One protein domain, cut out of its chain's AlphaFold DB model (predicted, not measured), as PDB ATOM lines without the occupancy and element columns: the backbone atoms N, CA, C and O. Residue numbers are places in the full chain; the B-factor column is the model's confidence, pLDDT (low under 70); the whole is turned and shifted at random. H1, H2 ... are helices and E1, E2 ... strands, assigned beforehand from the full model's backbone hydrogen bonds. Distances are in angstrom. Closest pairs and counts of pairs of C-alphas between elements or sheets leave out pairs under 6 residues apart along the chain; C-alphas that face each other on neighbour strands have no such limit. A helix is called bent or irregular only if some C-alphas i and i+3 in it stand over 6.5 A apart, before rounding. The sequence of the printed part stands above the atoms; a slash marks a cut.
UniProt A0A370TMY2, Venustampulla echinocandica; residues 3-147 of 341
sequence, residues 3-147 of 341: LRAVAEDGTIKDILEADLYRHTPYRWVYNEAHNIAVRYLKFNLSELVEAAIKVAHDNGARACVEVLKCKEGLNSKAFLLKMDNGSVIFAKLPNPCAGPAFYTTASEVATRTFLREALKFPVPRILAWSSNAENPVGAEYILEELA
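This is residues 3 to 147 of the 341 residues of a protein of Venustampulla echinocandica (UniProt A0A370TMY2). What is the overall picture? A strongly twisted sheet of seven strands curls round the helix H3 on one face, while the long helix H4 covers the E6 end of the sheet on the opposite face. Short H1 is by the strands E1 and E3, and beyond it a loop with H2 reaches away from the body, where residues 29 to 34 stick out. How is it made up? The printed part has 145 residues with four named helices and seven named strands, in the order E1 E2 H1 H2 H3 E3 E4 E5 H4 E6 E7; the mixed sheet runs E2 E1 E3 E4 E5 E7 E6, and the class is mixed. It is compact, with a radius of gyration of the C-alphas of 15.3 A and spans of 45 by 33 by 30 A.

Where do the first elements lie? E1, residues 3 to 6, begins at C-alpha 3 (198.491, 222.016, 197.327). E2 is residues 12 to 14, H1 17 to 21, H2 32 to 37, and H3 45 to 59, 21.6 A long. What follows? E3 is residues 64 to 69, E4 76 to 83, 22.1 A long, E5 88 to 94, 19.7 A, and H4 103 to 118, 21.3 A. E6 is residues 126 to 130, and E7, 141 to 145, ends at C-alpha 145 (179.444, 227.529, 197.299).

How are the strands joined? E1 and E3 are parallel, with N 4 and O 67 2.9 A apart; the other neighbours are antiparallel, for instance N 5 of E1 and O 13 of E2, 2.9 A, and N 90 of E5 and O 144 of E7, 2.9 A. E3, E4 and E5 form a meander, each strand the antiparallel neighbour of the one before, with N 68 and O 80 2.8 A apart and N 79 and O 91 2.8 A apart. E7 and E6 have N 143 and O 128 2.7 A apart. Where are the helices? H3 and H4 are on opposite faces in three layers, helices on both faces of the sheet; the closest C-alphas of H3 and E6 are those of Val 55 and Leu 127, 6.4 A, and of H4 and E6 those of Thr 113 and Ile 126, 7.3 A. H1 is on the same face as H3, over E1 only just, with 3 of its 5 C-alphas falling on it; H2 is not on the sheet. E5, H4 and E6 make a split strand-helix-strand unit, two strands running the same way with E7 between them, and its crossover is right-handed. How regular are the helix backbones? Every O i to N i+4 pair is within hydrogen-bond range in H2 and H4, but 9 of 11 in H3 and 0 of 1 in H1, where 1 of 2 O i to N i+3 pairs is. H3 is only just irregular, with C-alphas 55 and 58 7.0 A apart.

How far does it reach? The two C-alphas farthest apart are those of Tyr 30 and Gly 60, 48.4 A. Is it unbroken and confident? The printed part has no cut and no long link; its mean pLDDT is 94.6, and no printed residue is under 70.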
ATOM      1  N   LEU A   3     198.866 221.881 195.917       98.19
ATOM      2  CA  LEU A   3     198.491 222.016 197.327       98.19
ATOM      3  C   LEU A   3     199.119 223.273 197.902       98.19
ATOM      4  O   LEU A   3     200.341 223.429 197.865       98.19
ATOM      5  N   ARG A   4     198.284 224.163 198.431       97.50
ATOM      6  CA  ARG A   4     198.714 225.465 198.935       97.50
ATOM      7  C   ARG A   4     198.087 225.784 200.277       97.50
ATOM      8  O   ARG A   4     197.041 225.243 200.619       97.50
ATOM      9  N   ALA A   5     198.702 226.690 201.023       95.62
ATOM     10  CA  ALA A   5     198.131 227.246 202.242       95.62
ATOM     11  C   ALA A   5     198.326 228.758 202.317       95.62
ATOM     12  O   ALA A   5     199.341 229.287 201.857       95.62
ATOM     13  N   VAL A   6     197.361 229.431 202.943       93.50
ATOM     14  CA  VAL A   6     197.479 230.836 203.339       93.50
ATOM     15  C   VAL A   6     198.309 230.920 204.623       93.50
ATOM     16  O   VAL A   6     197.933 230.364 205.655       93.50
ATOM     17  N   ALA A   7     199.443 231.611 204.564       87.19
ATOM     18  CA  ALA A   7     200.299 231.891 205.710       87.19
ATOM     19  C   ALA A   7     199.722 233.014 206.598       87.19
ATOM     20  O   ALA A   7     198.768 233.704 206.229       87.19
ATOM     21  N   GLU A   8     200.302 233.220 207.785       80.38
ATOM     22  CA  GLU A   8     199.856 234.257 208.733       80.38
ATOM     23  C   GLU A   8     199.876 235.667 208.126       80.38
ATOM     24  O   GLU A   8     198.915 236.420 208.290       80.38
ATOM     25  N   ASP A   9     200.907 235.979 207.341       85.00
ATOM     26  CA  ASP A   9     201.073 237.240 206.606       85.00
ATOM     27  C   ASP A   9     200.145 237.377 205.379       85.00
ATOM     28  O   ASP A   9     200.183 238.385 204.680       85.00
ATOM     29  N   GLY A  10     199.301 236.373 205.113       84.88
ATOM     30  CA  GLY A  10     198.387 236.334 203.972       84.88
ATOM     31  C   GLY A  10     199.020 235.827 202.674       84.88
ATOM     32  O   GLY A  10     198.309 235.684 201.680       84.88
ATOM     33  N   THR A  11     200.319 235.516 202.657       91.81
ATOM     34  CA  THR A  11     200.972 234.950 201.468       91.81
ATOM     35  C   THR A  11     200.526 233.512 201.220       91.81
ATOM     36  O   THR A  11     200.230 232.764 202.150       91.81
ATOM     37  N   ILE A  12     200.485 233.104 199.953       95.38
ATOM     38  CA  ILE A  12     200.149 231.732 199.565       95.38
ATOM     39  C   ILE A  12     201.444 230.968 199.298       95.38
ATOM     40  O   ILE A  12     202.297 231.438 198.544       95.38
ATOM     41  N   LYS A  13     201.590 229.791 199.909       95.31
ATOM     42  CA  LYS A  13     202.780 228.934 199.783       95.31
ATOM     43  C   LYS A  13     202.382 227.517 199.399       95.31
ATOM     44  O   LYS A  13     201.330 227.046 199.831       95.31
ATOM     45  N   ASP A  14     203.224 226.849 198.618       97.19
ATOM     46  CA  ASP A  14     203.067 225.421 198.344       97.19
ATOM     47  C   ASP A  14     203.359 224.611 199.617       97.19
ATOM     48  O   ASP A  14     204.243 224.964 200.404       97.19
ATOM     49  N   ILE A  15     202.593 223.544 199.831       96.62
ATOM     50  CA  ILE A  15     202.663 222.703 201.034       96.62
ATOM     51  C   ILE A  15     202.650 221.216 200.687       96.62
ATOM     52  O   ILE A  15     202.292 220.817 199.577       96.62
ATOM     53  N   LEU A  16     203.011 220.380 201.660       96.75
ATOM     54  CA  LEU A  16     202.833 218.938 201.559       96.75
ATOM     55  C   LEU A  16     201.415 218.555 201.994       96.75
ATOM     56  O   LEU A  16     200.782 219.227 202.805       96.75
ATOM     57  N   GLU A  17     200.923 217.413 201.520       96.88
ATOM     58  CA  GLU A  17     199.599 216.908 201.908       96.88
ATOM     59  C   GLU A  17     199.455 216.730 203.429       96.88
ATOM     60  O   GLU A  17     198.408 217.026 204.000       96.88
ATOM     61  N   ALA A  18     200.531 216.329 204.115       96.25
ATOM     62  CA  ALA A  18     200.543 216.195 205.570       96.25
ATOM     63  C   ALA A  18     200.242 217.512 206.312       96.25
ATOM     64  O   ALA A  18     199.781 217.473 207.457       96.25
ATOM     65  N   ASP A  19     200.480 218.661 205.676       95.00
ATOM     66  CA  ASP A  19     200.205 219.977 206.248       95.00
ATOM     67  C   ASP A  19     198.710 220.309 206.219       95.00
ATOM     68  O   ASP A  19     198.253 221.096 207.047       95.00
ATOM     69  N   LEU A  20     197.910 219.672 205.352       95.94
ATOM     70  CA  LEU A  20     196.450 219.847 205.316       95.94
ATOM     71  C   LEU A  20     195.780 219.374 206.613       95.94
ATOM     72  O   LEU A  20     194.791 219.959 207.050       95.94
ATOM     73  N   TYR A  21     196.340 218.348 207.256       95.81
ATOM     74  CA  TYR A  21     195.755 217.712 208.442       95.81
ATOM     75  C   TYR A  21     196.099 218.429 209.748       95.81
ATOM     76  O   TYR A  21     195.397 218.290 210.752       95.81
ATOM     77  N   ARG A  22     197.214 219.165 209.763       93.81
ATOM     78  CA  ARG A  22     197.787 219.768 210.972       93.81
ATOM     79  C   ARG A  22     197.182 221.134 211.238       93.81
ATOM     80  O   ARG A  22     196.970 221.907 210.315       93.81
ATOM     81  N   HIS A  23     196.986 221.469 212.507       89.62
ATOM     82  CA  HIS A  23     196.745 222.854 212.891       89.62
ATOM     83  C   HIS A  23     198.078 223.599 213.003       89.62
ATOM     84  O   HIS A  23     198.973 223.169 213.731       89.62
ATOM     85  N   THR A  24     198.208 224.694 212.264       82.75
ATOM     86  CA  THR A  24     199.426 225.512 212.172       82.75
ATOM     87  C   THR A  24     199.255 226.998 212.525       82.75
ATOM     88  O   THR A  24     200.273 227.576 212.889       82.75
ATOM     89  N   PRO A  25     198.054 227.626 212.471       83.06
ATOM     90  CA  PRO A  25     197.924 229.065 212.747       83.06
ATOM     91  C   PRO A  25     198.163 229.507 214.196       83.06
ATOM     92  O   PRO A  25     198.562 230.641 214.418       83.06
ATOM     93  N   TYR A  26     197.881 228.658 215.191       84.69
ATOM     94  CA  TYR A  26     197.968 229.051 216.602       84.69
ATOM     95  C   TYR A  26     198.782 228.061 217.438       84.69
ATOM     96  O   TYR A  26     198.854 226.861 217.156       84.69
ATOM     97  N   ARG A  27     199.382 228.587 218.511       88.12
ATOM     98  CA  ARG A  27     200.080 227.837 219.565       88.12
ATOM     99  C   ARG A  27     199.445 228.172 220.911       88.12
ATOM    100  O   ARG A  27     198.887 229.255 221.083       88.12
ATOM    101  N   TRP A  28     199.522 227.252 221.869       90.50
ATOM    102  CA  TRP A  28     198.868 227.415 223.168       90.50
ATOM    103  C   TRP A  28     199.888 227.464 224.291       90.50
ATOM    104  O   TRP A  28     200.742 226.595 224.403       90.50
ATOM    105  N   VAL A  29     199.729 228.445 225.181       93.12
ATOM    106  CA  VAL A  29     200.548 228.575 226.397       93.12
ATOM    107  C   VAL A  29     200.274 227.430 227.385       93.12
ATOM    108  O   VAL A  29     201.148 227.054 228.159       93.12
ATOM    109  N   TYR A  30     199.073 226.845 227.347       89.44
ATOM    110  CA  TYR A  30     198.643 225.764 228.233       89.44
ATOM    111  C   TYR A  30     198.056 224.588 227.441       89.44
ATOM    112  O   TYR A  30     197.323 224.790 226.472       89.44
ATOM    113  N   ASN A  31     198.351 223.354 227.869       91.31
ATOM    114  CA  ASN A  31     197.872 222.113 227.242       91.31
ATOM    115  C   ASN A  31     198.111 222.046 225.722       91.31
ATOM    116  O   ASN A  31     197.243 221.621 224.958       91.31
ATOM    117  N   GLU A  32     199.284 222.473 225.258       93.81
ATOM    118  CA  GLU A  32     199.580 222.592 223.829       93.81
ATOM    119  C   GLU A  32     199.450 221.272 223.063       93.81
ATOM    120  O   GLU A  32     198.726 221.205 222.071       93.81
ATOM    121  N   ALA A  33     200.095 220.208 223.547       94.38
ATOM    122  CA  ALA A  33     200.052 218.899 222.897       94.38
ATOM    123  C   ALA A  33     198.611 218.388 222.734       94.38
ATOM    124  O   ALA A  33     198.251 217.865 221.682       94.38
ATOM    125  N   HIS A  34     197.768 218.609 223.747       92.25
ATOM    126  CA  HIS A  34     196.347 218.281 223.684       92.25
ATOM    127  C   HIS A  34     195.619 219.136 222.637       92.25
ATOM    128  O   HIS A  34     194.924 218.587 221.786       92.25
ATOM    129  N   ASN A  35     195.809 220.459 222.652       92.31
ATOM    130  CA  ASN A  35     195.156 221.376 221.713       92.31
ATOM    131  C   ASN A  35     195.526 221.114 220.247       92.31
ATOM    132  O   ASN A  35     194.669 221.272 219.376       92.31
ATOM    133  N   ILE A  36     196.770 220.704 219.986       92.81
ATOM    134  CA  ILE A  36     197.232 220.273 218.662       92.81
ATOM    135  C   ILE A  36     196.568 218.948 218.276       92.81
ATOM    136  O   ILE A  36     196.050 218.835 217.167       92.81
ATOM    137  N   ALA A  37     196.545 217.961 219.179       93.56
ATOM    138  CA  ALA A  37     195.984 216.639 218.903       93.56
ATOM    139  C   ALA A  37     194.488 216.698 218.560       93.56
ATOM    140  O   ALA A  37     194.066 216.119 217.564       93.56
ATOM    141  N   VAL A  38     193.692 217.456 219.321       91.81
ATOM    142  CA  VAL A  38     192.239 217.580 219.077       91.81
ATOM    143  C   VAL A  38     191.885 218.429 217.847       91.81
ATOM    144  O   VAL A  38     190.718 218.510 217.473       91.81
ATOM    145  N   ARG A  39     192.881 219.066 217.214       94.19
ATOM    146  CA  ARG A  39     192.758 219.820 215.951       94.19
ATOM    147  C   ARG A  39     193.505 219.171 214.791       94.19
ATOM    148  O   ARG A  39     193.612 219.762 213.717       94.19
ATOM    149  N   TYR A  40     194.052 217.982 215.001       95.12
ATOM    150  CA  TYR A  40     194.549 217.159 213.917       95.12
ATOM    151  C   TYR A  40     193.379 216.377 213.323       95.12
ATOM    152  O   TYR A  40     192.631 215.731 214.055       95.12
ATOM    153  N   LEU A  41     193.235 216.419 212.000       95.81
ATOM    154  CA  LEU A  41     192.207 215.664 211.289       95.81
ATOM    155  C   LEU A  41     192.814 215.032 210.041       95.81
ATOM    156  O   LEU A  41     193.117 215.724 209.070       95.81
ATOM    157  N   LYS A  42     192.993 213.710 210.070       97.38
ATOM    158  CA  LYS A  42     193.379 212.941 208.886       97.38
ATOM    159  C   LYS A  42     192.119 212.591 208.100       97.38
ATOM    160  O   LYS A  42     191.181 212.052 208.667       97.38
ATOM    161  N   PHE A  43     192.148 212.864 206.803       98.00
ATOM    162  CA  PHE A  43     191.107 212.497 205.850       98.00
ATOM    163  C   PHE A  43     191.753 212.031 204.540       98.00
ATOM    164  O   PHE A  43     192.957 212.227 204.320       98.00
ATOM    165  N   ASN A  44     190.964 211.395 203.682       98.56
ATOM    166  CA  ASN A  44     191.353 211.012 202.336       98.56
ATOM    167  C   ASN A  44     191.141 212.198 201.385       98.56
ATOM    168  O   ASN A  44     190.013 212.537 201.027       98.56
ATOM    169  N   LEU A  45     192.241 212.847 201.000       98.56
ATOM    170  CA  LEU A  45     192.211 214.016 200.126       98.56
ATOM    171  C   LEU A  45     191.638 213.690 198.743       98.56
ATOM    172  O   LEU A  45     190.866 214.485 198.212       98.56
ATOM    173  N   SER A  46     192.001 212.542 198.171       98.31
ATOM    174  CA  SER A  46     191.507 212.129 196.857       98.31
ATOM    175  C   SER A  46     189.988 211.990 196.862       98.31
ATOM    176  O   SER A  46     189.332 212.551 195.995       98.31
ATOM    177  N   GLU A  47     189.413 211.351 197.880       98.62
ATOM    178  CA  GLU A  47     187.956 211.176 197.987       98.62
ATOM    179  C   GLU A  47     187.219 212.503 198.234       98.62
ATOM    180  O   GLU A  47     186.134 212.717 197.692       98.62
ATOM    181  N   LEU A  48     187.813 213.438 198.992       98.69
ATOM    182  CA  LEU A  48     187.249 214.786 199.154       98.69
ATOM    183  C   LEU A  48     187.213 215.535 197.813       98.69
ATOM    184  O   LEU A  48     186.229 216.203 197.490       98.69
ATOM    185  N   VAL A  49     188.286 215.416 197.030       98.38
ATOM    186  CA  VAL A  49     188.398 216.020 195.698       98.38
ATOM    187  C   VAL A  49     187.404 215.389 194.726       98.38
ATOM    188  O   VAL A  49     186.724 216.126 194.017       98.38
ATOM    189  N   GLU A  50     187.252 214.065 194.727       98.25
ATOM    190  CA  GLU A  50     186.256 213.370 193.901       98.25
ATOM    191  C   GLU A  50     184.827 213.797 194.258       98.25
ATOM    192  O   GLU A  50     184.024 214.095 193.370       98.25
ATOM    193  N   ALA A  51     184.511 213.928 195.552       98.25
ATOM    194  CA  ALA A  51     183.222 214.456 195.995       98.25
ATOM    195  C   ALA A  51     182.978 215.888 195.476       98.25
ATOM    196  O   ALA A  51     181.871 216.203 195.031       98.25
ATOM    197  N   ALA A  52     184.012 216.736 195.470       98.06
ATOM    198  CA  ALA A  52     183.934 218.098 194.947       98.06
ATOM    199  C   ALA A  52     183.802 218.152 193.414       98.06
ATOM    200  O   ALA A  52     183.000 218.927 192.892       98.06
ATOM    201  N   ILE A  53     184.525 217.301 192.682       97.94
ATOM    202  CA  ILE A  53     184.387 217.177 191.224       97.94
ATOM    203  C   ILE A  53     182.968 216.727 190.876       97.94
ATOM    204  O   ILE A  53     182.354 217.296 189.975       97.94
ATOM    205  N   LYS A  54     182.408 215.765 191.620       97.38
ATOM    206  CA  LYS A  54     181.050 215.260 191.390       97.38
ATOM    207  C   LYS A  54     179.994 216.361 191.488       97.38
ATOM    208  O   LYS A  54     179.121 216.421 190.629       97.38
ATOM    209  N   VAL A  55     180.075 217.243 192.486       96.81
ATOM    210  CA  VAL A  55     179.115 218.360 192.607       96.81
ATOM    211  C   VAL A  55     179.366 219.479 191.591       96.81
ATOM    212  O   VAL A  55     178.437 220.201 191.240       96.81
ATOM    213  N   ALA A  56     180.595 219.624 191.088       95.00
ATOM    214  CA  ALA A  56     180.934 220.589 190.039       95.00
ATOM    215  C   ALA A  56     180.710 220.053 188.611       95.00
ATOM    216  O   ALA A  56     180.772 220.823 187.649       95.00
ATOM    217  N   HIS A  57     180.462 218.749 188.461       91.31
ATOM    218  CA  HIS A  57     180.390 218.065 187.171       91.31
ATOM    219  C   HIS A  57     179.316 218.659 186.253       91.31
ATOM    220  O   HIS A  57     179.560 218.840 185.055       91.31
ATOM    221  N   ASP A  58     178.162 219.012 186.822       89.00
ATOM    222  CA  ASP A  58     177.036 219.605 186.093       89.00
ATOM    223  C   ASP A  58     177.364 221.008 185.556       89.00
ATOM    224  O   ASP A  58     176.802 221.439 184.553       89.00
ATOM    225  N   ASN A  59     178.359 221.680 186.146       88.50
ATOM    226  CA  ASN A  59     178.912 222.950 185.668       88.50
ATOM    227  C   ASN A  59     180.113 222.755 184.720       88.50
ATOM    228  O   ASN A  59     180.861 223.696 184.447       88.50
ATOM    229  N   GLY A  60     180.341 221.532 184.234       92.25
ATOM    230  CA  GLY A  60     181.392 221.208 183.268       92.25
ATOM    231  C   GLY A  60     182.790 221.008 183.856       92.25
ATOM    232  O   GLY A  60     183.726 220.834 183.078       92.25
ATOM    233  N   ALA A  61     182.956 221.003 185.183       95.00
ATOM    234  CA  ALA A  61     184.246 220.674 185.789       95.00
ATOM    235  C   ALA A  61     184.606 219.197 185.551       95.00
ATOM    236  O   ALA A  61     183.729 218.320 185.530       95.00
ATOM    237  N   ARG A  62     185.898 218.914 185.367       96.06
ATOM    238  CA  ARG A  62     186.425 217.543 185.211       96.06
ATOM    239  C   ARG A  62     187.560 217.227 186.171       96.06
ATOM    240  O   ARG A  62     187.807 216.054 186.431       96.06
ATOM    241  N   ALA A  63     188.234 218.242 186.699       97.25
ATOM    242  CA  ALA A  63     189.341 218.058 187.623       97.25
ATOM    243  C   ALA A  63     189.450 219.211 188.623       97.25
ATOM    244  O   ALA A  63     189.157 220.364 188.306       97.25
ATOM    245  N   CYS A  64     189.969 218.904 189.813       98.06
ATOM    246  CA  CYS A  64     190.449 219.911 190.751       98.06
ATOM    247  C   CYS A  64     191.913 220.252 190.440       98.06
ATOM    248  O   CYS A  64     192.798 219.389 190.431       98.06
ATOM    249  N   VAL A  65     192.182 221.528 190.165       98.19
ATOM    250  CA  VAL A  65     193.520 222.014 189.802       98.19
ATOM    251  C   VAL A  65     194.317 222.476 191.017       98.19
ATOM    252  O   VAL A  65     195.544 222.351 191.007       98.19
ATOM    253  N   GLU A  66     193.652 222.941 192.075       98.50
ATOM    254  CA  GLU A  66     194.290 223.455 193.290       98.50
ATOM    255  C   GLU A  66     193.413 223.220 194.524       98.50
ATOM    256  O   GLU A  66     192.210 223.480 194.493       98.50
ATOM    257  N   VAL A  67     194.042 222.787 195.618       98.50
ATOM    258  CA  VAL A  67     193.460 222.792 196.964       98.50
ATOM    259  C   VAL A  67     194.231 223.805 197.797       98.50
ATOM    260  O   VAL A  67     195.417 223.621 198.086       98.50
ATOM    261  N   LEU A  68     193.550 224.879 198.176       97.94
ATOM    262  CA  LEU A  68     194.084 225.932 199.025       97.94
ATOM    263  C   LEU A  68     193.521 225.790 200.436       97.94
ATOM    264  O   LEU A  68     192.331 225.976 200.677       97.94
ATOM    265  N   LYS A  69     194.393 225.508 201.392       96.38
ATOM    266  CA  LYS A  69     194.092 225.539 202.818       96.38
ATOM    267  C   LYS A  69     193.961 226.983 203.298       96.38
ATOM    268  O   LYS A  69     194.921 227.756 203.245       96.38
ATOM    269  N   CYS A  70     192.772 227.334 203.773       93.25
ATOM    270  CA  CYS A  70     192.492 228.645 204.345       93.25
ATOM    271  C   CYS A  70     193.160 228.795 205.717       93.25
ATOM    272  O   CYS A  70     193.613 227.815 206.319       93.25
ATOM    273  N   LYS A  71     193.180 230.023 206.249       87.31
ATOM    274  CA  LYS A  71     193.480 230.232 207.669       87.31
ATOM    275  C   LYS A  71     192.431 229.481 208.488       87.31
ATOM    276  O   LYS A  71     191.252 229.811 208.435       87.31
ATOM    277  N   GLU A  72     192.857 228.428 209.178       81.25
ATOM    278  CA  GLU A  72     191.943 227.610 209.969       81.25
ATOM    279  C   GLU A  72     191.425 228.393 211.179       81.25
ATOM    280  O   GLU A  72     192.204 229.020 211.905       81.25
ATOM    281  N   GLY A  73     190.123 228.279 211.436       79.50
ATOM    282  CA  GLY A  73     189.540 228.655 212.718       79.50
ATOM    283  C   GLY A  73     189.916 227.671 213.831       79.50
ATOM    284  O   GLY A  73     190.715 226.744 213.663       79.50
ATOM    285  N   LEU A  74     189.304 227.839 215.004       80.81
ATOM    286  CA  LEU A  74     189.600 226.992 216.164       80.81
ATOM    287  C   LEU A  74     188.995 225.588 216.078       80.81
ATOM    288  O   LEU A  74     189.469 224.700 216.787       80.81
ATOM    289  N   ASN A  75     187.968 225.393 215.246       87.81
ATOM    290  CA  ASN A  75     187.116 224.206 215.296       87.81
ATOM    291  C   ASN A  75     187.095 223.382 214.006       87.81
ATOM    292  O   ASN A  75     186.835 222.192 214.102       87.81
ATOM    293  N   SER A  76     187.456 223.932 212.843       92.88
ATOM    294  CA  SER A  76     187.345 223.208 211.566       92.88
ATOM    295  C   SER A  76     188.521 223.472 210.629       92.88
ATOM    296  O   SER A  76     189.164 224.522 210.692       92.88
ATOM    297  N   LYS A  77     188.789 222.514 209.739       94.94
ATOM    298  CA  LYS A  77     189.572 222.725 208.519       94.94
ATOM    299  C   LYS A  77     188.701 223.412 207.475       94.94
ATOM    300  O   LYS A  77     187.514 223.107 207.373       94.94
ATOM    301  N   ALA A  78     189.310 224.300 206.699       95.19
ATOM    302  CA  ALA A  78     188.658 225.039 205.629       95.19
ATOM    303  C   ALA A  78     189.553 225.034 204.384       95.19
ATOM    304  O   ALA A  78     190.734 225.394 204.458       95.19
ATOM    305  N   PHE A  79     188.996 224.626 203.247       97.50
ATOM    306  CA  PHE A  79     189.709 224.518 201.978       97.50
ATOM    307  C   PHE A  79     188.926 225.187 200.850       97.50
ATOM    308  O   PHE A  79     187.704 225.089 200.796       97.50
ATOM    309  N   LEU A  80     189.640 225.808 199.915       97.81
ATOM    310  CA  LEU A  80     189.119 226.185 198.606       97.81
ATOM    311  C   LEU A  80     189.615 225.180 197.573       97.81
ATOM    312  O   LEU A  80     190.820 225.010 197.392       97.81
ATOM    313  N   LEU A  81     188.680 224.519 196.901       98.44
ATOM    314  CA  LEU A  81     188.936 223.556 195.844       98.44
ATOM    315  C   LEU A  81     188.634 224.231 194.515       98.44
ATOM    316  O   LEU A  81     187.474 224.423 194.146       98.44
ATOM    317  N   LYS A  82     189.691 224.626 193.809       98.31
ATOM    318  CA  LYS A  82     189.588 225.264 192.499       98.31
ATOM    319  C   LYS A  82     189.500 224.199 191.418       98.31
ATOM    320  O   LYS A  82     190.362 223.321 191.332       98.31
ATOM    321  N   MET A  83     188.483 224.309 190.579       98.06
ATOM    322  CA  MET A  83     188.238 223.411 189.457       98.06
ATOM    323  C   MET A  83     188.895 223.923 188.172       98.06
ATOM    324  O   MET A  83     189.254 225.097 188.051       98.06
ATOM    325  N   ASP A  84     189.058 223.033 187.201       97.62
ATOM    326  CA  ASP A  84     189.611 223.313 185.871       97.62
ATOM    327  C   ASP A  84     188.774 224.302 185.046       97.62
ATOM    328  O   ASP A  84     189.328 225.085 184.277       97.62
ATOM    329  N   ASN A  85     187.460 224.338 185.266       95.38
ATOM    330  CA  ASN A  85     186.557 225.337 184.686       95.38
ATOM    331  C   ASN A  85     186.602 226.709 185.399       95.38
ATOM    332  O   ASN A  85     185.846 227.611 185.043       95.38
ATOM    333  N   GLY A  86     187.445 226.869 186.425       95.31
ATOM    334  CA  GLY A  86     187.586 228.101 187.204       95.31
ATOM    335  C   GLY A  86     186.602 228.262 188.367       95.31
ATOM    336  O   GLY A  86     186.789 229.181 189.166       95.31
ATOM    337  N   SER A  87     185.602 227.387 188.511       95.50
ATOM    338  CA  SER A  87     184.724 227.399 189.689       95.50
ATOM    339  C   SER A  87     185.484 227.010 190.960       95.50
ATOM    340  O   SER A  87     186.508 226.323 190.911       95.50
ATOM    341  N   VAL A  88     184.993 227.475 192.108       97.50
ATOM    342  CA  VAL A  88     185.605 227.224 193.416       97.50
ATOM    343  C   VAL A  88     184.550 226.675 194.362       97.50
ATOM    344  O   VAL A  88     183.473 227.256 194.496       97.50
ATOM    345  N   ILE A  89     184.880 225.567 195.021       98.12
ATOM    346  CA  ILE A  89     184.068 224.955 196.073       98.12
ATOM    347  C   ILE A  89     184.771 225.163 197.406       98.12
ATOM    348  O   ILE A  89     185.974 224.923 197.518       98.12
ATOM    349  N   PHE A  90     184.026 225.598 198.415       97.94
ATOM    350  CA  PHE A  90     184.509 225.630 199.785       97.94
ATOM    351  C   PHE A  90     184.241 224.275 200.444       97.94
ATOM    352  O   PHE A  90     183.143 223.731 200.325       97.94
ATOM    353  N   ALA A  91     185.244 223.723 201.124       98.25
ATOM    354  CA  ALA A  91     185.101 222.528 201.943       98.25
ATOM    355  C   ALA A  91     185.425 222.833 203.402       98.25
ATOM    356  O   ALA A  91     186.531 223.280 203.721       98.25
ATOM    357  N   LYS A  92     184.482 222.515 204.287       97.38
ATOM    358  CA  LYS A  92     184.628 222.578 205.743       97.38
ATOM    359  C   LYS A  92     184.653 221.166 206.304       97.38
ATOM    360  O   LYS A  92     183.774 220.369 205.994       97.38
ATOM    361  N   LEU A  93     185.650 220.854 207.126       97.38
ATOM    362  CA  LEU A  93     185.719 219.586 207.852       97.38
ATOM    363  C   LEU A  93     185.876 219.888 209.347       97.38
ATOM    364  O   LEU A  93     186.883 220.497 209.726       97.38
ATOM    365  N   PRO A  94     184.918 219.521 210.212       95.19
ATOM    366  CA  PRO A  94     185.046 219.749 211.646       95.19
ATOM    367  C   PRO A  94     186.217 218.945 212.219       95.19
ATOM    368  O   PRO A  94     186.385 217.757 211.947       95.19
ATOM    369  N   ASN A  95     187.045 219.593 213.035       93.69
ATOM    370  CA  ASN A  95     188.067 218.896 213.812       93.69
ATOM    371  C   ASN A  95     187.402 218.077 214.934       93.69
ATOM    372  O   ASN A  95     186.295 218.417 215.356       93.69
ATOM    373  N   PRO A  96     188.101 217.094 215.532       90.56
ATOM    374  CA  PRO A  96     187.585 216.337 216.680       90.56
ATOM    375  C   PRO A  96     187.126 217.197 217.865       90.56
ATOM    376  O   PRO A  96     186.339 216.758 218.696       90.56
ATOM    377  N   CYS A  97     187.627 218.429 217.972       89.38
ATOM    378  CA  CYS A  97     187.192 219.361 218.996       89.38
ATOM    379  C   CYS A  97     185.914 220.145 218.650       89.38
ATOM    380  O   CYS A  97     185.363 220.774 219.544       89.38
ATOM    381  N   ALA A  98     185.449 220.177 217.398       90.00
ATOM    382  CA  ALA A  98     184.353 221.054 216.967       90.00
ATOM    383  C   ALA A  98     183.074 220.867 217.793       90.00
ATOM    384  O   ALA A  98     182.409 221.840 218.136       90.00
ATOM    385  N   GLY A  99     182.801 219.628 218.176       89.81
ATOM    386  CA  GLY A  99     181.650 219.240 218.961       89.81
ATOM    387  C   GLY A  99     181.428 217.734 218.848       89.81
ATOM    388  O   GLY A  99     182.320 217.014 218.388       89.81
ATOM    389  N   PRO A 100     180.276 217.239 219.312       91.25
ATOM    390  CA  PRO A 100     179.899 215.842 219.143       91.25
ATOM    391  C   PRO A 100     179.821 215.444 217.663       91.25
ATOM    392  O   PRO A 100     179.166 216.113 216.859       91.25
ATOM    393  N   ALA A 101     180.461 214.317 217.335       91.50
ATOM    394  CA  ALA A 101     180.401 213.715 216.006       91.50
ATOM    395  C   ALA A 101     178.949 213.490 215.575       91.50
ATOM    396  O   ALA A 101     178.078 213.267 216.419       91.50
ATOM    397  N   PHE A 102     178.694 213.538 214.270       94.56
ATOM    398  CA  PHE A 102     177.371 213.598 213.649       94.56
ATOM    399  C   PHE A 102     176.595 214.891 213.935       94.56
ATOM    400  O   PHE A 102     176.175 215.568 212.994       94.56
ATOM    401  N   TYR A 103     176.400 215.248 215.205       95.12
ATOM    402  CA  TYR A 103     175.457 216.294 215.595       95.12
ATOM    403  C   TYR A 103     175.893 217.684 215.127       95.12
ATOM    404  O   TYR A 103     175.061 218.413 214.599       95.12
ATOM    405  N   THR A 104     177.182 218.027 215.246       93.69
ATOM    406  CA  THR A 104     177.700 219.333 214.801       93.69
ATOM    407  C   THR A 104     177.459 219.566 213.309       93.69
ATOM    408  O   THR A 104     176.863 220.575 212.935       93.69
ATOM    409  N   THR A 105     177.859 218.623 212.450       96.75
ATOM    410  CA  THR A 105     177.664 218.757 210.998       96.75
ATOM    411  C   THR A 105     176.187 218.685 210.625       96.75
ATOM    412  O   THR A 105     175.712 219.506 209.844       96.75
ATOM    413  N   ALA A 106     175.438 217.730 211.189       97.62
ATOM    414  CA  ALA A 106     174.024 217.559 210.866       97.62
ATOM    415  C   ALA A 106     173.193 218.797 211.243       97.62
ATOM    416  O   ALA A 106     172.318 219.189 210.467       97.62
ATOM    417  N   SER A 107     173.485 219.434 212.384       96.88
ATOM    418  CA  SER A 107     172.756 220.631 212.800       96.88
ATOM    419  C   SER A 107     173.119 221.863 211.981       96.88
ATOM    420  O   SER A 107     172.235 222.638 211.618       96.88
ATOM    421  N   GLU A 108     174.409 222.046 211.673       96.94
ATOM    422  CA  GLU A 108     174.879 223.175 210.860       96.94
ATOM    423  C   GLU A 108     174.242 223.123 209.467       96.94
ATOM    424  O   GLU A 108     173.651 224.101 209.002       96.94
ATOM    425  N   VAL A 109     174.291 221.954 208.820       98.19
ATOM    426  CA  VAL A 109     173.712 221.771 207.488       98.19
ATOM    427  C   VAL A 109     172.208 222.029 207.515       98.19
ATOM    428  O   VAL A 109     171.712 222.813 206.709       98.19
ATOM    429  N   ALA A 110     171.475 221.407 208.444       98.00
ATOM    430  CA  ALA A 110     170.025 221.561 208.508       98.00
ATOM    431  C   ALA A 110     169.607 223.009 208.797       98.00
ATOM    432  O   ALA A 110     168.702 223.524 208.141       98.00
ATOM    433  N   THR A 111     170.297 223.690 209.716       97.06
ATOM    434  CA  THR A 111     170.025 225.097 210.052       97.06
ATOM    435  C   THR A 111     170.262 226.001 208.845       97.06
ATOM    436  O   THR A 111     169.402 226.806 208.490       97.06
ATOM    437  N   ARG A 112     171.386 225.834 208.146       97.56
ATOM    438  CA  ARG A 112     171.721 226.648 206.968       97.56
ATOM    439  C   ARG A 112     170.803 226.377 205.782       97.56
ATOM    440  O   ARG A 112     170.407 227.322 205.096       97.56
ATOM    441  N   THR A 113     170.414 225.124 205.555       97.12
ATOM    442  CA  THR A 113     169.405 224.794 204.542       97.12
ATOM    443  C   THR A 113     168.055 225.412 204.902       97.12
ATOM    444  O   THR A 113     167.454 226.058 204.044       97.12
ATOM    445  N   PHE A 114     167.623 225.326 206.164       95.56
ATOM    446  CA  PHE A 114     166.393 225.963 206.638       95.56
ATOM    447  C   PHE A 114     166.412 227.481 206.412       95.56
ATOM    448  O   PHE A 114     165.498 228.025 205.794       95.56
ATOM    449  N   LEU A 115     167.482 228.167 206.824       95.00
ATOM    450  CA  LEU A 115     167.656 229.609 206.625       95.00
ATOM    451  C   LEU A 115     167.565 230.000 205.144       95.00
ATOM    452  O   LEU A 115     166.842 230.931 204.778       95.00
ATOM    453  N   ARG A 116     168.260 229.272 204.267       94.25
ATOM    454  CA  ARG A 116     168.269 229.575 202.832       94.25
ATOM    455  C   ARG A 116     166.920 229.299 202.173       94.25
ATOM    456  O   ARG A 116     166.439 230.106 201.380       94.25
ATOM    457  N   GLU A 117     166.320 228.147 202.447       91.38
ATOM    458  CA  GLU A 117     165.124 227.692 201.739       91.38
ATOM    459  C   GLU A 117     163.852 228.331 202.287       91.38
ATOM    460  O   GLU A 117     163.014 228.778 201.494       91.38
ATOM    461  N   ALA A 118     163.733 228.422 203.612       89.50
ATOM    462  CA  ALA A 118     162.547 228.922 204.293       89.50
ATOM    463  C   ALA A 118     162.550 230.450 204.427       89.50
ATOM    464  O   ALA A 118     161.538 231.081 204.141       89.50
ATOM    465  N   LEU A 119     163.689 231.049 204.798       89.94
ATOM    466  CA  LEU A 119     163.791 232.492 205.060       89.94
ATOM    467  C   LEU A 119     164.452 233.296 203.941       89.94
ATOM    468  O   LEU A 119     164.502 234.520 204.017       89.94
ATOM    469  N   LYS A 120     164.970 232.633 202.900       92.00
ATOM    470  CA  LYS A 120     165.769 233.279 201.840       92.00
ATOM    471  C   LYS A 120     166.980 234.030 202.403       92.00
ATOM    472  O   LYS A 120     167.443 235.002 201.809       92.00
ATOM    473  N   PHE A 121     167.501 233.557 203.535       94.38
ATOM    474  CA  PHE A 121     168.655 234.152 204.187       94.38
ATOM    475  C   PHE A 121     169.896 233.999 203.291       94.38
ATOM    476  O   PHE A 121     170.090 232.928 202.696       94.38
ATOM    477  N   PRO A 122     170.756 235.026 203.183       96.31
ATOM    478  CA  PRO A 122     171.954 234.973 202.356       96.31
ATOM    479  C   PRO A 122     173.040 234.117 203.025       96.31
ATOM    480  O   PRO A 122     174.003 234.636 203.570       96.31
ATOM    481  N   VAL A 123     172.915 232.794 202.993       96.75
ATOM    482  CA  VAL A 123     173.975 231.850 203.405       96.75
ATOM    483  C   VAL A 123     174.483 231.073 202.189       96.75
ATOM    484  O   VAL A 123     173.681 230.823 201.282       96.75
ATOM    485  N   PRO A 124     175.761 230.653 202.121       97.00
ATOM    486  CA  PRO A 124     176.254 229.872 200.986       97.00
ATOM    487  C   PRO A 124     175.482 228.561 200.838       97.00
ATOM    488  O   PRO A 124     175.131 227.926 201.837       97.00
ATOM    489  N   ARG A 125     175.187 228.158 199.596       97.06
ATOM    490  CA  ARG A 125     174.436 226.926 199.337       97.06
ATOM    491  C   ARG A 125     175.303 225.707 199.612       97.06
ATOM    492  O   ARG A 125     176.392 225.584 199.059       97.06
ATOM    493  N   ILE A 126     174.754 224.766 200.368       98.06
ATOM    494  CA  ILE A 126     175.361 223.456 200.580       98.06
ATOM    495  C   ILE A 126     175.159 222.609 199.320       98.06
ATOM    496  O   ILE A 126     174.043 222.471 198.820       98.06
ATOM    497  N   LEU A 127     176.255 222.067 198.795       97.75
ATOM    498  CA  LEU A 127     176.309 221.289 197.556       97.75
ATOM    499  C   LEU A 127     176.331 219.783 197.837       97.75
ATOM    500  O   LEU A 127     175.652 219.013 197.163       97.75
ATOM    501  N   ALA A 128     177.099 219.363 198.840       98.12
ATOM    502  CA  ALA A 128     177.127 217.999 199.361       98.12
ATOM    503  C   ALA A 128     177.697 218.007 200.778       98.12
ATOM    504  O   ALA A 128     178.418 218.921 201.153       98.12
ATOM    505  N   TRP A 129     177.400 216.987 201.571       98.50
ATOM    506  CA  TRP A 129     177.905 216.881 202.935       98.50
ATOM    507  C   TRP A 129     177.821 215.436 203.423       98.50
ATOM    508  O   TRP A 129     177.116 214.610 202.835       98.50
ATOM    509  N   SER A 130     178.530 215.137 204.505       98.12
ATOM    510  CA  SER A 130     178.373 213.904 205.270       98.12
ATOM    511  C   SER A 130     178.661 214.175 206.743       98.12
ATOM    512  O   SER A 130     179.714 214.710 207.075       98.12
ATOM    513  N   SER A 131     177.738 213.783 207.621       96.62
ATOM    514  CA  SER A 131     177.921 213.799 209.080       96.62
ATOM    515  C   SER A 131     178.415 212.461 209.644       96.62
ATOM    516  O   SER A 131     178.584 212.335 210.851       96.62
ATOM    517  N   ASN A 132     178.659 211.451 208.801       94.69
ATOM    518  CA  ASN A 132     179.218 210.168 209.228       94.69
ATOM    519  C   ASN A 132     180.641 210.015 208.686       94.69
ATOM    520  O   ASN A 132     180.827 209.954 207.474       94.69
ATOM    521  N   ALA A 133     181.634 209.892 209.566       94.06
ATOM    522  CA  ALA A 133     183.035 209.705 209.188       94.06
ATOM    523  C   ALA A 133     183.339 208.365 208.481       94.06
ATOM    524  O   ALA A 133     184.400 208.240 207.879       94.06
ATOM    525  N   GLU A 134     182.423 207.389 208.484       95.88
ATOM    526  CA  GLU A 134     182.549 206.118 207.741       95.88
ATOM    527  C   GLU A 134     182.344 206.262 206.216       95.88
ATOM    528  O   GLU A 134     182.267 205.274 205.486       95.88
ATOM    529  N   ASN A 135     182.249 207.491 205.707       97.50
ATOM    530  CA  ASN A 135     182.229 207.767 204.274       97.50
ATOM    531  C   ASN A 135     183.652 207.669 203.654       97.50
ATOM    532  O   ASN A 135     184.638 207.690 204.390       97.50
ATOM    533  N   PRO A 136     183.803 207.614 202.314       98.25
ATOM    534  CA  PRO A 136     185.112 207.470 201.659       98.25
ATOM    535  C   PRO A 136     186.161 208.540 202.018       98.25
ATOM    536  O   PRO A 136     187.357 208.246 202.052       98.25
ATOM    537  N   VAL A 137     185.735 209.765 202.350       98.38
ATOM    538  CA  VAL A 137     186.627 210.842 202.822       98.38
ATOM    539  C   VAL A 137     187.250 210.494 204.178       98.38
ATOM    540  O   VAL A 137     188.333 210.981 204.502       98.38
ATOM    541  N   GLY A 138     186.612 209.635 204.976       97.81
ATOM    542  CA  GLY A 138     187.085 209.243 206.304       97.81
ATOM    543  C   GLY A 138     186.904 210.330 207.369       97.81
ATOM    544  O   GLY A 138     187.532 210.268 208.423       97.81
ATOM    545  N   ALA A 139     186.104 211.357 207.077       97.75
ATOM    546  CA  ALA A 139     185.807 212.468 207.971       97.75
ATOM    547  C   ALA A 139     184.447 213.078 207.623       97.75
ATOM    548  O   ALA A 139     183.986 212.975 206.485       97.75
ATOM    549  N   GLU A 140     183.827 213.742 208.594       97.88
ATOM    550  CA  GLU A 140     182.691 214.617 208.323       97.88
ATOM    551  C   GLU A 140     183.127 215.778 207.423       97.88
ATOM    552  O   GLU A 140     184.255 216.274 207.531       97.88
ATOM    553  N   TYR A 141     182.246 216.210 206.528       98.31
ATOM    554  CA  TYR A 141     182.532 217.324 205.635       98.31
ATOM    555  C   TYR A 141     181.263 218.034 205.173       98.31
ATOM    556  O   TYR A 141     180.192 217.436 205.067       98.31
ATOM    557  N   ILE A 142     181.422 219.305 204.815       98.56
ATOM    558  CA  ILE A 142     180.441 220.124 204.106       98.56
ATOM    559  C   ILE A 142     181.152 220.713 202.886       98.56
ATOM    560  O   ILE A 142     182.199 221.342 203.021       98.56
ATOM    561  N   LEU A 143     180.601 220.475 201.697       98.56
ATOM    562  CA  LEU A 143     180.972 221.117 200.441       98.56
ATOM    563  C   LEU A 143     179.903 222.143 200.091       98.56
ATOM    564  O   LEU A 143     178.717 221.815 200.041       98.56
ATOM    565  N   GLU A 144     180.314 223.364 199.796       97.62
ATOM    566  CA  GLU A 144     179.402 224.476 199.555       97.62
ATOM    567  C   GLU A 144     179.952 225.484 198.547       97.62
ATOM    568  O   GLU A 144     181.124 225.457 198.156       97.62
ATOM    569  N   GLU A 145     179.068 226.370 198.101       96.88
ATOM    570  CA  GLU A 145     179.444 227.529 197.299       96.88
ATOM    571  C   GLU A 145     180.403 228.439 198.074       96.88
ATOM    572  O   GLU A 145     180.264 228.637 199.279       96.88
ATOM    573  N   LEU A 146     181.356 229.042 197.366       95.50
ATOM    574  CA  LEU A 146     182.172 230.106 197.937       95.50
ATOM    575  C   LEU A 146     181.287 231.307 198.307       95.50
ATOM    576  O   LEU A 146     180.543 231.809 197.462       95.50
ATOM    577  N   ALA A 147     181.413 231.804 199.540       95.19
ATOM    578  CA  ALA A 147     180.823 233.079 199.939       95.19
ATOM    579  C   ALA A 147     181.395 234.209 199.065       95.19
ATOM    580  O   ALA A 147     182.591 234.496 199.094       95.19
TER     581      ALA A 147